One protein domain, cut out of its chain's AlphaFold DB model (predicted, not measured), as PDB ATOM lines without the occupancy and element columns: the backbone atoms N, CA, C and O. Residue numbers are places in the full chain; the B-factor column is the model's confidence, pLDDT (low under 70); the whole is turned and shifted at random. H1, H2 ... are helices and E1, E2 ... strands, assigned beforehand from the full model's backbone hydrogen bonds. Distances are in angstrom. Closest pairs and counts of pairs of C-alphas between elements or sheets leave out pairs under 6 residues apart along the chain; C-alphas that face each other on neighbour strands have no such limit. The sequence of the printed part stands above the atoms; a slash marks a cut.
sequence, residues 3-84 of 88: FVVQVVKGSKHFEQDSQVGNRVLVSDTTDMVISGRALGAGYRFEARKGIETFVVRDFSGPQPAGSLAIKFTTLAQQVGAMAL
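AT A GLANCE: This is residues 3 to 84 of the 88 residues of an uncharacterized protein of Methylibium sp. NZG (UniProt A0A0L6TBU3). A strongly curled sheet of six strands, shaped like part of a barrel, wraps round one helix, H1, which lies on one face of it. E1 to E5 follow each other as a run of hairpins; after H1 the last short strand, E6, comes back beside E1. The printed part has 82 residues, with the named elements in the order E1, E2, E3, E4, E5, H1, E6, and the sheet is mixed, in the order E5, E4, E3, E2, E1, E6. The class is mixed, helices and strands. The whole is compact, with a radius of gyration of the C-alphas of 11.9 A, and rounded, with spans of 34 by 25 by 23 A.

HOW THE PARTS SIT: The sheet begins with E1, residues 3 to 6, and E2, residues 23 to 27, a hairpin of antiparallel strands with 147 degrees between their directions; N 5 and O 24 are 3.0 A apart, within hydrogen-bond range. E3, residues 33 to 39, is the antiparallel neighbour of E2 at 143 degrees, with N 34 and O 25 within hydrogen-bond range at 2.8 A. E4, residues 42 to 49, is antiparallel to E3 at 151 degrees, and N 37 and O 44 are 2.8 A apart, within hydrogen-bond range. E5, residues 52 to 59, is antiparallel to E4 at 154 degrees, with N 54 and O 47 within hydrogen-bond range at 2.8 A; E5 bends by 58 degrees at residue 56. These five strands form a meander, each strand the antiparallel neighbour of the one before. H1, residues 67 to 78, is on the sheet, and the two make two layers, a helix on one face of a sheet. The sheet curls round H1. The closest C-alphas of E1 and H1 are those of Val 4 and Ala 76, 6.8 A apart; those of E2 and H1 are Leu 25 and Ala 76, also 6.8 A apart. E3 and H1 are near each other, with 7 pairs of C-alphas within 10 A. In H1 each O i to N i+4 pair is within hydrogen-bond range. E6, residues 81 to 83, is the parallel neighbour of E1 at 46 degrees, with N 4 and O 82 within hydrogen-bond range at 2.9 A. E5 and E6 are the edge strands, and they are apart.

IN THESE COORDINATES: E1 has 4 residues and begins at C-alpha 3, at (343.114, 348.650, 223.896). E2, with 5 residues, runs 13.4 A from its first to its last C-alpha. E3 runs 17.9 A over 7 residues. E4 and E5, the longest strands by residues with 8 each, run 22.6 A and 20.4 A. H1 has 12 residues and runs 16.5 A, from C-alpha 67 at (328.096, 334.839, 221.732) to C-alpha 78. E6 has 3 residues and ends at C-alpha 83, at (343.253, 346.174, 218.639).

THE WHOLE: The two C-alphas farthest apart, those of Thr 29 and Pro 62, are 34.3 A apart, while those of Phe 3 and Leu 84, the first and last printed, are 6.5 A apart. From edge to edge of the sheet the strands' lines turn by 79 degrees and the way across it by 92 degrees; the sheet is strongly twisted. The link from E1 to E2 is long, residues 7 to 22 with no named element. The link from E5 to H1 is short, and the other links are tight. The printed part has no cut. Its mean pLDDT is 93.8, and no printed residue is under 70.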
ATOM      1  N   PHE A   3     342.464 349.682 224.692       95.81
ATOM      2  CA  PHE A   3     343.114 348.650 223.896       95.81
ATOM      3  C   PHE A   3     342.492 347.292 224.162       95.81
ATOM      4  O   PHE A   3     342.276 346.936 225.318       95.81
ATOM      5  N   VAL A   4     342.248 346.515 223.109       95.88
ATOM      6  CA  VAL A   4     341.938 345.090 223.239       95.88
ATOM      7  C   VAL A   4     343.245 344.316 223.191       95.88
ATOM      8  O   VAL A   4     343.958 344.385 222.190       95.88
ATOM      9  N   VAL A   5     343.542 343.561 224.245       94.44
ATOM     10  CA  VAL A   5     344.729 342.698 224.312       94.44
ATOM     11  C   VAL A   5     344.347 341.296 224.746       94.44
ATOM     12  O   VAL A   5     343.398 341.110 225.506       94.44
ATOM     13  N   GLN A   6     345.088 340.299 224.272       95.12
ATOM     14  CA  GLN A   6     344.949 338.921 224.724       95.12
ATOM     15  C   GLN A   6     345.949 338.652 225.848       95.12
ATOM     16  O   GLN A   6     347.138 338.929 225.707       95.12
ATOM     17  N   VAL A   7     345.472 338.116 226.971       94.62
ATOM     18  CA  VAL A   7     346.321 337.751 228.108       94.62
ATOM     19  C   VAL A   7     346.612 336.256 228.125       94.62
ATOM     20  O   VAL A   7     345.827 335.434 227.655       94.62
ATOM     21  N   VAL A   8     347.753 335.905 228.712       94.19
ATOM     22  CA  VAL A   8     348.222 334.523 228.854       94.19
ATOM     23  C   VAL A   8     348.143 334.052 230.305       94.19
ATOM     24  O   VAL A   8     347.965 334.851 231.234       94.19
ATOM     25  N   LYS A   9     348.286 332.738 230.503       94.00
ATOM     26  CA  LYS A   9     348.346 332.115 231.828       94.00
ATOM     27  C   LYS A   9     349.440 332.787 232.670       94.00
ATOM     28  O   LYS A   9     350.567 332.936 232.212       94.00
ATOM     29  N   GLY A  10     349.084 333.207 233.884       93.25
ATOM     30  CA  GLY A  10     349.934 334.016 234.770       93.25
ATOM     31  C   GLY A  10     349.446 335.460 234.940       93.25
ATOM     32  O   GLY A  10     349.721 336.078 235.964       93.25
ATOM     33  N   SER A  11     348.646 335.985 234.005       93.75
ATOM     34  CA  SER A  11     347.943 337.256 234.207       93.75
ATOM     35  C   SER A  11     346.829 337.111 235.245       93.75
ATOM     36  O   SER A  11     346.050 336.161 235.199       93.75
ATOM     37  N   LYS A  12     346.654 338.116 236.114       92.12
ATOM     38  CA  LYS A  12     345.511 338.187 237.048       92.12
ATOM     39  C   LYS A  12     344.148 338.250 236.341       92.12
ATOM     40  O   LYS A  12     343.115 338.011 236.964       92.12
ATOM     41  N   HIS A  13     344.134 338.596 235.052       94.25
ATOM     42  CA  HIS A  13     342.929 338.645 234.219       94.25
ATOM     43  C   HIS A  13     342.703 337.377 233.394       94.25
ATOM     44  O   HIS A  13     341.681 337.282 232.722       94.25
ATOM     45  N   PHE A  14     343.625 336.415 233.456       95.31
ATOM     46  CA  PHE A  14     343.446 335.121 232.814       95.31
ATOM     47  C   PHE A  14     342.298 334.354 233.477       95.31
ATOM     48  O   PHE A  14     342.119 334.396 234.699       95.31
ATOM     49  N   GLU A  15     341.532 333.653 232.657       93.19
ATOM     50  CA  GLU A  15     340.436 332.786 233.056       93.19
ATOM     51  C   GLU A  15     340.516 331.509 232.206       93.19
ATOM     52  O   GLU A  15     340.667 331.571 230.982       93.19
ATOM     53  N   GLN A  16     340.532 330.349 232.868       91.81
ATOM     54  CA  GLN A  16     340.818 329.072 232.212       91.81
ATOM     55  C   GLN A  16     339.742 328.712 231.187       91.81
ATOM     56  O   GLN A  16     340.082 328.281 230.087       91.81
ATOM     57  N   ASP A  17     338.480 328.983 231.511       89.94
ATOM     58  CA  ASP A  17     337.318 328.662 230.688       89.94
ATOM     59  C   ASP A  17     336.760 329.926 230.008       89.94
ATOM     60  O   ASP A  17     335.561 330.053 229.736       89.94
ATOM     61  N   SER A  18     337.658 330.877 229.701       91.56
ATOM     62  CA  SER A  18     337.307 332.177 229.131       91.56
ATOM     63  C   SER A  18     336.514 332.054 227.837       91.56
ATOM     64  O   SER A  18     337.038 331.697 226.781       91.56
ATOM     65  N   GLN A  19     335.265 332.512 227.875       94.19
ATOM     66  CA  GLN A  19     334.384 332.541 226.704       94.19
ATOM     67  C   GLN A  19     334.625 333.748 225.784       94.19
ATOM     68  O   GLN A  19     333.950 333.914 224.766       94.19
ATOM     69  N   VAL A  20     335.587 334.609 226.132       95.38
ATOM     70  CA  VAL A  20     336.008 335.763 225.318       95.38
ATOM     71  C   VAL A  20     337.419 335.598 224.746       95.38
ATOM     72  O   VAL A  20     337.938 336.536 224.135       95.38
ATOM     73  N   GLY A  21     338.028 334.418 224.908       93.50
ATOM     74  CA  GLY A  21     339.368 334.107 224.405       93.50
ATOM     75  C   GLY A  21     340.484 334.788 225.195       93.50
ATOM     76  O   GLY A  21     341.492 335.172 224.612       93.50
ATOM     77  N   ASN A  22     340.283 335.006 226.501       95.69
ATOM     78  CA  ASN A  22     341.212 335.744 227.364       95.69
ATOM     79  C   ASN A  22     341.577 337.138 226.822       95.69
ATOM     80  O   ASN A  22     342.676 337.643 227.038       95.69
ATOM     81  N   ARG A  23     340.640 337.780 226.118       96.25
ATOM     82  CA  ARG A  23     340.759 339.182 225.716       96.25
ATOM     83  C   ARG A  23     340.308 340.093 226.852       96.25
ATOM     84  O   ARG A  23     339.314 339.812 227.523       96.25
ATOM     85  N   VAL A  24     341.031 341.187 227.047       97.00
ATOM     86  CA  VAL A  24     340.738 342.227 228.037       97.00
ATOM     87  C   VAL A  24     340.791 343.601 227.380       97.00
ATOM     88  O   VAL A  24     341.492 343.785 226.384       97.00
ATOM     89  N   LEU A  25     340.046 344.557 227.936       97.56
ATOM     90  CA  LEU A  25     340.130 345.965 227.556       97.56
ATOM     91  C   LEU A  25     340.983 346.698 228.580       97.56
ATOM     92  O   LEU A  25     340.675 346.641 229.766       97.56
ATOM     93  N   VAL A  26     342.028 347.383 228.134       96.31
ATOM     94  CA  VAL A  26     342.927 348.164 228.991       96.31
ATOM     95  C   VAL A  26     342.781 349.637 228.643       96.31
ATOM     96  O   VAL A  26     342.859 349.997 227.470       96.31
ATOM     97  N   SER A  27     342.552 350.480 229.645       95.44
ATOM     98  CA  SER A  27     342.580 351.932 229.480       95.44
ATOM     99  C   SER A  27     344.024 352.444 229.526       95.44
ATOM    100  O   SER A  27     344.819 351.966 230.328       95.44
ATOM    101  N   ASP A  28     344.379 353.414 228.682       92.56
ATOM    102  CA  ASP A  28     345.678 354.114 228.748       92.56
ATOM    103  C   ASP A  28     345.646 355.358 229.653       92.56
ATOM    104  O   ASP A  28     346.679 355.818 230.126       92.56
ATOM    105  N   THR A  29     344.457 355.906 229.905       91.44
ATOM    106  CA  THR A  29     344.246 357.099 230.735       91.44
ATOM    107  C   THR A  29     343.924 356.760 232.187       91.44
ATOM    108  O   THR A  29     343.895 357.648 233.033       91.44
ATOM    109  N   THR A  30     343.620 355.496 232.486       91.94
ATOM    110  CA  THR A  30     343.309 355.014 233.838       91.94
ATOM    111  C   THR A  30     343.890 353.619 234.042       91.94
ATOM    112  O   THR A  30     344.163 352.911 233.083       91.94
ATOM    113  N   ASP A  31     343.997 353.175 235.288       91.56
ATOM    114  CA  ASP A  31     344.352 351.798 235.652       91.56
ATOM    115  C   ASP A  31     343.190 350.797 235.469       91.56
ATOM    116  O   ASP A  31     343.232 349.677 235.986       91.56
ATOM    117  N   MET A  32     342.133 351.195 234.752       96.56
ATOM    118  CA  MET A  32     340.937 350.390 234.564       96.56
ATOM    119  C   MET A  32     341.153 349.285 233.527       96.56
ATOM    120  O   MET A  32     341.588 349.535 232.400       96.56
ATOM    121  N   VAL A  33     340.768 348.060 233.891       97.12
ATOM    122  CA  VAL A  33     340.795 346.890 233.005       97.12
ATOM    123  C   VAL A  33     339.442 346.198 233.009       97.12
ATOM    124  O   VAL A  33     338.922 345.874 234.076       97.12
ATOM    125  N   ILE A  34     338.888 345.919 231.828       97.88
ATOM    126  CA  ILE A  34     337.659 345.136 231.673       97.88
ATOM    127  C   ILE A  34     338.014 343.718 231.238       97.88
ATOM    128  O   ILE A  34     338.654 343.515 230.208       97.88
ATOM    129  N   SER A  35     337.565 342.728 232.003       97.06
ATOM    130  CA  SER A  35     337.766 341.305 231.718       97.06
ATOM    131  C   SER A  35     336.458 340.525 231.830       97.06
ATOM    132  O   SER A  35     335.546 340.920 232.555       97.06
ATOM    133  N   GLY A  36     336.366 339.411 231.106       96.38
ATOM    134  CA  GLY A  36     335.280 338.447 231.271       96.38
ATOM    135  C   GLY A  36     335.557 337.465 232.411       96.38
ATOM    136  O   GLY A  36     336.698 337.034 232.562       96.38
ATOM    137  N   ARG A  37     334.534 337.107 233.193       95.06
ATOM    138  CA  ARG A  37     334.604 336.113 234.274       95.06
ATOM    139  C   ARG A  37     333.406 335.176 234.251       95.06
ATOM    140  O   ARG A  37     332.273 335.636 234.111       95.06
ATOM    141  N   ALA A  38     333.648 333.892 234.484       92.62
ATOM    142  CA  ALA A  38     332.592 332.949 234.822       92.62
ATOM    143  C   ALA A  38     331.934 333.325 236.165       92.62
ATOM    144  O   ALA A  38     332.612 333.733 237.109       92.62
ATOM    145  N   LEU A  39     330.609 333.186 236.252       90.62
ATOM    146  CA  LEU A  39     329.821 333.476 237.452       90.62
ATOM    147  C   LEU A  39     328.841 332.330 237.714       90.62
ATOM    148  O   LEU A  39     327.666 332.421 237.363       90.62
ATOM    149  N   GLY A  40     329.313 331.237 238.316       87.06
ATOM    150  CA  GLY A  40     328.487 330.047 238.537       87.06
ATOM    151  C   GLY A  40     327.867 329.557 237.224       87.06
ATOM    152  O   GLY A  40     328.582 329.115 236.332       87.06
ATOM    153  N   ALA A  41     326.544 329.681 237.087       86.62
ATOM    154  CA  ALA A  41     325.809 329.321 235.870       86.62
ATOM    155  C   ALA A  41     325.792 330.410 234.771       86.62
ATOM    156  O   ALA A  41     325.145 330.221 233.744       86.62
ATOM    157  N   GLY A  42     326.430 331.560 234.992       91.31
ATOM    158  CA  GLY A  42     326.441 332.706 234.084       91.31
ATOM    159  C   GLY A  42     327.843 333.238 233.792       91.31
ATOM    160  O   GLY A  42     328.858 332.587 234.043       91.31
ATOM    161  N   TYR A  43     327.898 334.453 233.256       95.69
ATOM    162  CA  TYR A  43     329.138 335.139 232.901       95.69
ATOM    163  C   TYR A  43     329.012 336.641 233.161       95.69
ATOM    164  O   TYR A  43     327.918 337.198 233.101       95.69
ATOM    165  N   ARG A  44     330.129 337.317 233.416       96.56
ATOM    166  CA  ARG A  44     330.181 338.753 233.704       96.56
ATOM    167  C   ARG A  44     331.290 339.425 232.916       96.56
ATOM    168  O   ARG A  44     332.389 338.891 232.808       96.56
ATOM    169  N   PHE A  45     331.024 340.626 232.419       97.69
ATOM    170  CA  PHE A  45     332.068 341.592 232.102       97.69
ATOM    171  C   PHE A  45     332.236 342.507 233.311       97.69
ATOM    172  O   PHE A  45     331.300 343.200 233.714       97.69
ATOM    173  N   GLU A  46     333.417 342.477 233.912       96.94
ATOM    174  CA  GLU A  46     333.754 343.285 235.081       96.94
ATOM    175  C   GLU A  46     334.864 344.268 234.730       96.94
ATOM    176  O   GLU A  46     335.830 343.898 234.063       96.94
ATOM    177  N   ALA A  47     334.728 345.506 235.193       97.38
ATOM    178  CA  ALA A  47     335.798 346.488 235.188       97.38
ATOM    179  C   ALA A  47     336.473 346.475 236.558       97.38
ATOM    180  O   ALA A  47     335.796 346.501 237.584       97.38
ATOM    181  N   ARG A  48     337.801 346.459 236.588       96.12
ATOM    182  CA  ARG A  48     338.588 346.609 237.813       96.12
ATOM    183  C   ARG A  48     339.413 347.878 237.735       96.12
ATOM    184  O   ARG A  48     340.063 348.087 236.716       96.12
ATOM    185  N   LYS A  49     339.397 348.680 238.798       94.50
ATOM    186  CA  LYS A  49     340.199 349.901 238.958       94.50
ATOM    187  C   LYS A  49     340.822 349.876 240.353       94.50
ATOM    188  O   LYS A  49     340.102 349.924 241.347       94.50
ATOM    189  N   GLY A  50     342.136 349.699 240.450       89.19
ATOM    190  CA  GLY A  50     342.797 349.393 241.719       89.19
ATOM    191  C   GLY A  50     342.180 348.174 242.420       89.19
ATOM    192  O   GLY A  50     342.253 347.050 241.916       89.19
ATOM    193  N   ILE A  51     341.578 348.410 243.590       89.94
ATOM    194  CA  ILE A  51     340.874 347.402 244.405       89.94
ATOM    195  C   ILE A  51     339.366 347.340 244.126       89.94
ATOM    196  O   ILE A  51     338.687 346.429 244.597       89.94
ATOM    197  N   GLU A  52     338.830 348.301 243.376       95.00
ATOM    198  CA  GLU A  52     337.404 348.403 243.097       95.00
ATOM    199  C   GLU A  52     337.021 347.519 241.911       95.00
ATOM    200  O   GLU A  52     337.759 347.393 240.929       95.00
ATOM    201  N   THR A  53     335.841 346.907 242.002       95.19
ATOM    202  CA  THR A  53     335.258 346.098 240.930       95.19
ATOM    203  C   THR A  53     333.871 346.622 240.597       95.19
ATOM    204  O   THR A  53     333.017 346.743 241.472       95.19
ATOM    205  N   PHE A  54     333.638 346.886 239.317       96.38
ATOM    206  CA  PHE A  54     332.376 347.367 238.776       96.38
ATOM    207  C   PHE A  54     331.808 346.335 237.809       96.38
ATOM    208  O   PHE A  54     332.523 345.764 236.980       96.38
ATOM    209  N   VAL A  55     330.501 346.109 237.885       96.75
ATOM    210  CA  VAL A  55     329.800 345.240 236.940       96.75
ATOM    211  C   VAL A  55     329.475 346.053 235.694       96.75
ATOM    212  O   VAL A  55     328.673 346.979 235.752       96.75
ATOM    213  N   VAL A  56     330.094 345.709 234.564       96.75
ATOM    214  CA  VAL A  56     329.786 346.340 233.270       96.75
ATOM    215  C   VAL A  56     328.553 345.687 232.660       96.75
ATOM    216  O   VAL A  56     327.670 346.367 232.136       96.75
ATOM    217  N   ARG A  57     328.492 344.351 232.704       96.94
ATOM    218  CA  ARG A  57     327.348 343.581 232.217       96.94
ATOM    219  C   ARG A  57     327.328 342.179 232.806       96.94
ATOM    220  O   ARG A  57     328.354 341.504 232.798       96.94
ATOM    221  N   ASP A  58     326.143 341.738 233.211       96.62
ATOM    222  CA  ASP A  58     325.879 340.359 233.615       96.62
ATOM    223  C   ASP A  58     325.123 339.598 232.530       96.62
ATOM    224  O   ASP A  58     324.265 340.139 231.830       96.62
ATOM    225  N   PHE A  59     325.457 338.321 232.405       95.69
ATOM    226  CA  PHE A  59     324.826 337.372 231.506       95.69
ATOM    227  C   PHE A  59     324.374 336.176 232.331       95.69
ATOM    228  O   PHE A  59     325.183 335.352 232.759       95.69
ATOM    229  N   SER A  60     323.073 336.108 232.594       92.81
ATOM    230  CA  SER A  60     322.479 335.010 233.340       92.81
ATOM    231  C   SER A  60     322.361 333.759 232.474       92.81
ATOM    232  O   SER A  60     322.027 333.824 231.289       92.81
ATOM    233  N   GLY A  61     322.617 332.612 233.098       91.81
ATOM    234  CA  GLY A  61     322.454 331.306 232.476       91.81
ATOM    235  C   GLY A  61     323.429 331.011 231.329       91.81
ATOM    236  O   GLY A  61     324.298 331.829 230.988       91.81
ATOM    237  N   PRO A  62     323.267 329.829 230.710       89.06
ATOM    238  CA  PRO A  62     324.106 329.391 229.608       89.06
ATOM    239  C   PRO A  62     324.064 330.388 228.452       89.06
ATOM    240  O   PRO A  62     322.998 330.798 227.994       89.06
ATOM    241  N   GLN A  63     325.240 330.768 227.967       91.69
ATOM    242  CA  GLN A  63     325.365 331.614 226.790       91.69
ATOM    243  C   GLN A  63     325.612 330.737 225.560       91.69
ATOM    244  O   GLN A  63     326.375 329.772 225.652       91.69
ATOM    245  N   PRO A  64     325.015 331.054 224.396       93.06
ATOM    246  CA  PRO A  64     325.345 330.361 223.158       93.06
ATOM    247  C   PRO A  64     326.848 330.441 222.876       93.06
ATOM    248  O   PRO A  64     327.465 331.492 223.101       93.06
ATOM    249  N   ALA A  65     327.427 329.359 222.355       89.44
ATOM    250  CA  ALA A  65     328.849 329.299 222.031       89.44
ATOM    251  C   ALA A  65     329.265 330.485 221.139       89.44
ATOM    252  O   ALA A  65     328.578 330.834 220.180       89.44
ATOM    253  N   GLY A  66     330.364 331.153 221.496       91.62
ATOM    254  CA  GLY A  66     330.884 332.326 220.780       91.62
ATOM    255  C   GLY A  66     330.108 333.637 220.983       91.62
ATOM    256  O   GLY A  66     330.637 334.705 220.673       91.62
ATOM    257  N   SER A  67     328.901 333.618 221.562       95.88
ATOM    258  CA  SER A  67     328.096 334.839 221.732       95.88
ATOM    259  C   SER A  67     328.759 335.868 222.653       95.88
ATOM    260  O   SER A  67     328.690 337.069 222.392       95.88
ATOM    261  N   LEU A  68     329.451 335.421 223.705       96.31
ATOM    262  CA  LEU A  68     330.179 336.306 224.615       96.31
ATOM    263  C   LEU A  68     331.389 336.952 223.945       96.31
ATOM    264  O   LEU A  68     331.630 338.136 224.163       96.31
ATOM    265  N   ALA A  69     332.100 336.228 223.080       95.88
ATOM    266  CA  ALA A  69     333.196 336.788 222.297       95.88
ATOM    267  C   ALA A  69     332.715 337.915 221.368       95.88
ATOM    268  O   ALA A  69     333.397 338.934 221.264       95.88
ATOM    269  N   ILE A  70     331.536 337.763 220.749       96.44
ATOM    270  CA  ILE A  70     330.900 338.809 219.930       96.44
ATOM    271  C   ILE A  70     330.513 340.002 220.808       96.44
ATOM    272  O   ILE A  70     330.919 341.126 220.523       96.44
ATOM    273  N   LYS A  71     329.802 339.763 221.917       97.25
ATOM    274  CA  LYS A  71     329.381 340.811 222.866       97.25
ATOM    275  C   LYS A  71     330.570 341.593 223.431       97.25
ATOM    276  O   LYS A  71     330.464 342.801 223.633       97.25
ATOM    277  N   PHE A  72     331.693 340.922 223.675       97.19
ATOM    278  CA  PHE A  72     332.922 341.554 224.147       97.19
ATOM    279  C   PHE A  72     333.573 342.413 223.058       97.19
ATOM    280  O   PHE A  72     333.972 343.540 223.332       97.19
ATOM    281  N   THR A  73     333.612 341.933 221.809       95.75
ATOM    282  CA  THR A  73     334.056 342.741 220.660       95.75
ATOM    283  C   THR A  73     333.163 343.972 220.464       95.75
ATOM    284  O   THR A  73     333.672 345.063 220.232       95.75
ATOM    285  N   THR A  74     331.842 343.844 220.617       96.56
ATOM    286  CA  THR A  74     330.925 344.994 220.564       96.56
ATOM    287  C   THR A  74     331.211 345.997 221.682       96.56
ATOM    288  O   THR A  74     331.245 347.195 221.423       96.56
ATOM    289  N   LEU A  75     331.467 345.532 222.911       97.00
ATOM    290  CA  LEU A  75     331.867 346.415 224.011       97.00
ATOM    291  C   LEU A  75     333.175 347.151 223.685       97.00
ATOM    292  O   LEU A  75     333.264 348.355 223.899       97.00
ATOM    293  N   ALA A  76     334.160 346.443 223.128       96.06
ATOM    294  CA  ALA A  76     335.425 347.025 222.693       96.06
ATOM    295  C   ALA A  76     335.211 348.178 221.700       96.06
ATOM    296  O   ALA A  76     335.763 349.260 221.875       96.06
ATOM    297  N   GLN A  77     334.353 347.974 220.699       95.25
ATOM    298  CA  GLN A  77     333.996 349.004 219.723       95.25
ATOM    299  C   GLN A  77     333.286 350.198 220.378       95.25
ATOM    300  O   GLN A  77     333.611 351.340 220.071       95.25
ATOM    301  N   GLN A  78     332.361 349.950 221.312       95.44
ATOM    302  CA  GLN A  78     331.621 351.001 222.023       95.44
ATOM    303  C   GLN A  78     332.527 351.916 222.853       95.44
ATOM    304  O   GLN A  78     332.257 353.110 222.948       95.44
ATOM    305  N   VAL A  79     333.601 351.376 223.434       94.44
ATOM    306  CA  VAL A  79     334.579 352.171 224.197       94.44
ATOM    307  C   VAL A  79     335.705 352.740 223.323       94.44
ATOM    308  O   VAL A  79     336.623 353.368 223.843       94.44
ATOM    309  N   GLY A  80     335.658 352.530 222.003       93.50
ATOM    310  CA  GLY A  80     336.695 352.991 221.077       93.50
ATOM    311  C   GLY A  80     338.031 352.272 221.267       93.50
ATOM    312  O   GLY A  80     339.086 352.898 221.171       93.50
ATOM    313  N   ALA A  81     338.001 350.977 221.594       93.31
ATOM    314  CA  ALA A  81     339.210 350.203 221.807       93.31
ATOM    315  C   ALA A  81     339.929 349.883 220.493       93.31
ATOM    316  O   ALA A  81     339.337 349.340 219.559       93.31
ATOM    317  N   MET A  82     341.230 350.151 220.455       90.19
ATOM    318  CA  MET A  82     342.110 349.737 219.370       90.19
ATOM    319  C   MET A  82     342.596 348.306 219.607       90.19
ATOM    320  O   MET A  82     342.965 347.936 220.722       90.19
ATOM    321  N   ALA A  83     342.611 347.480 218.564       78.56
ATOM    322  CA  ALA A  83     343.253 346.174 218.639       78.56
ATOM    323  C   ALA A  83     344.773 346.364 218.560       78.56
ATOM    324  O   ALA A  83     345.273 346.881 217.564       78.56
ATOM    325  N   LEU A  84     345.507 345.942 219.592       71.38
ATOM    326  CA  LEU A  84     346.965 345.844 219.509       71.38
ATOM    327  C   LEU A  84     347.303 344.517 218.825       71.38
ATOM    328  O   LEU A  84     347.433 343.482 219.475       71.38
TER     329      LEU A  84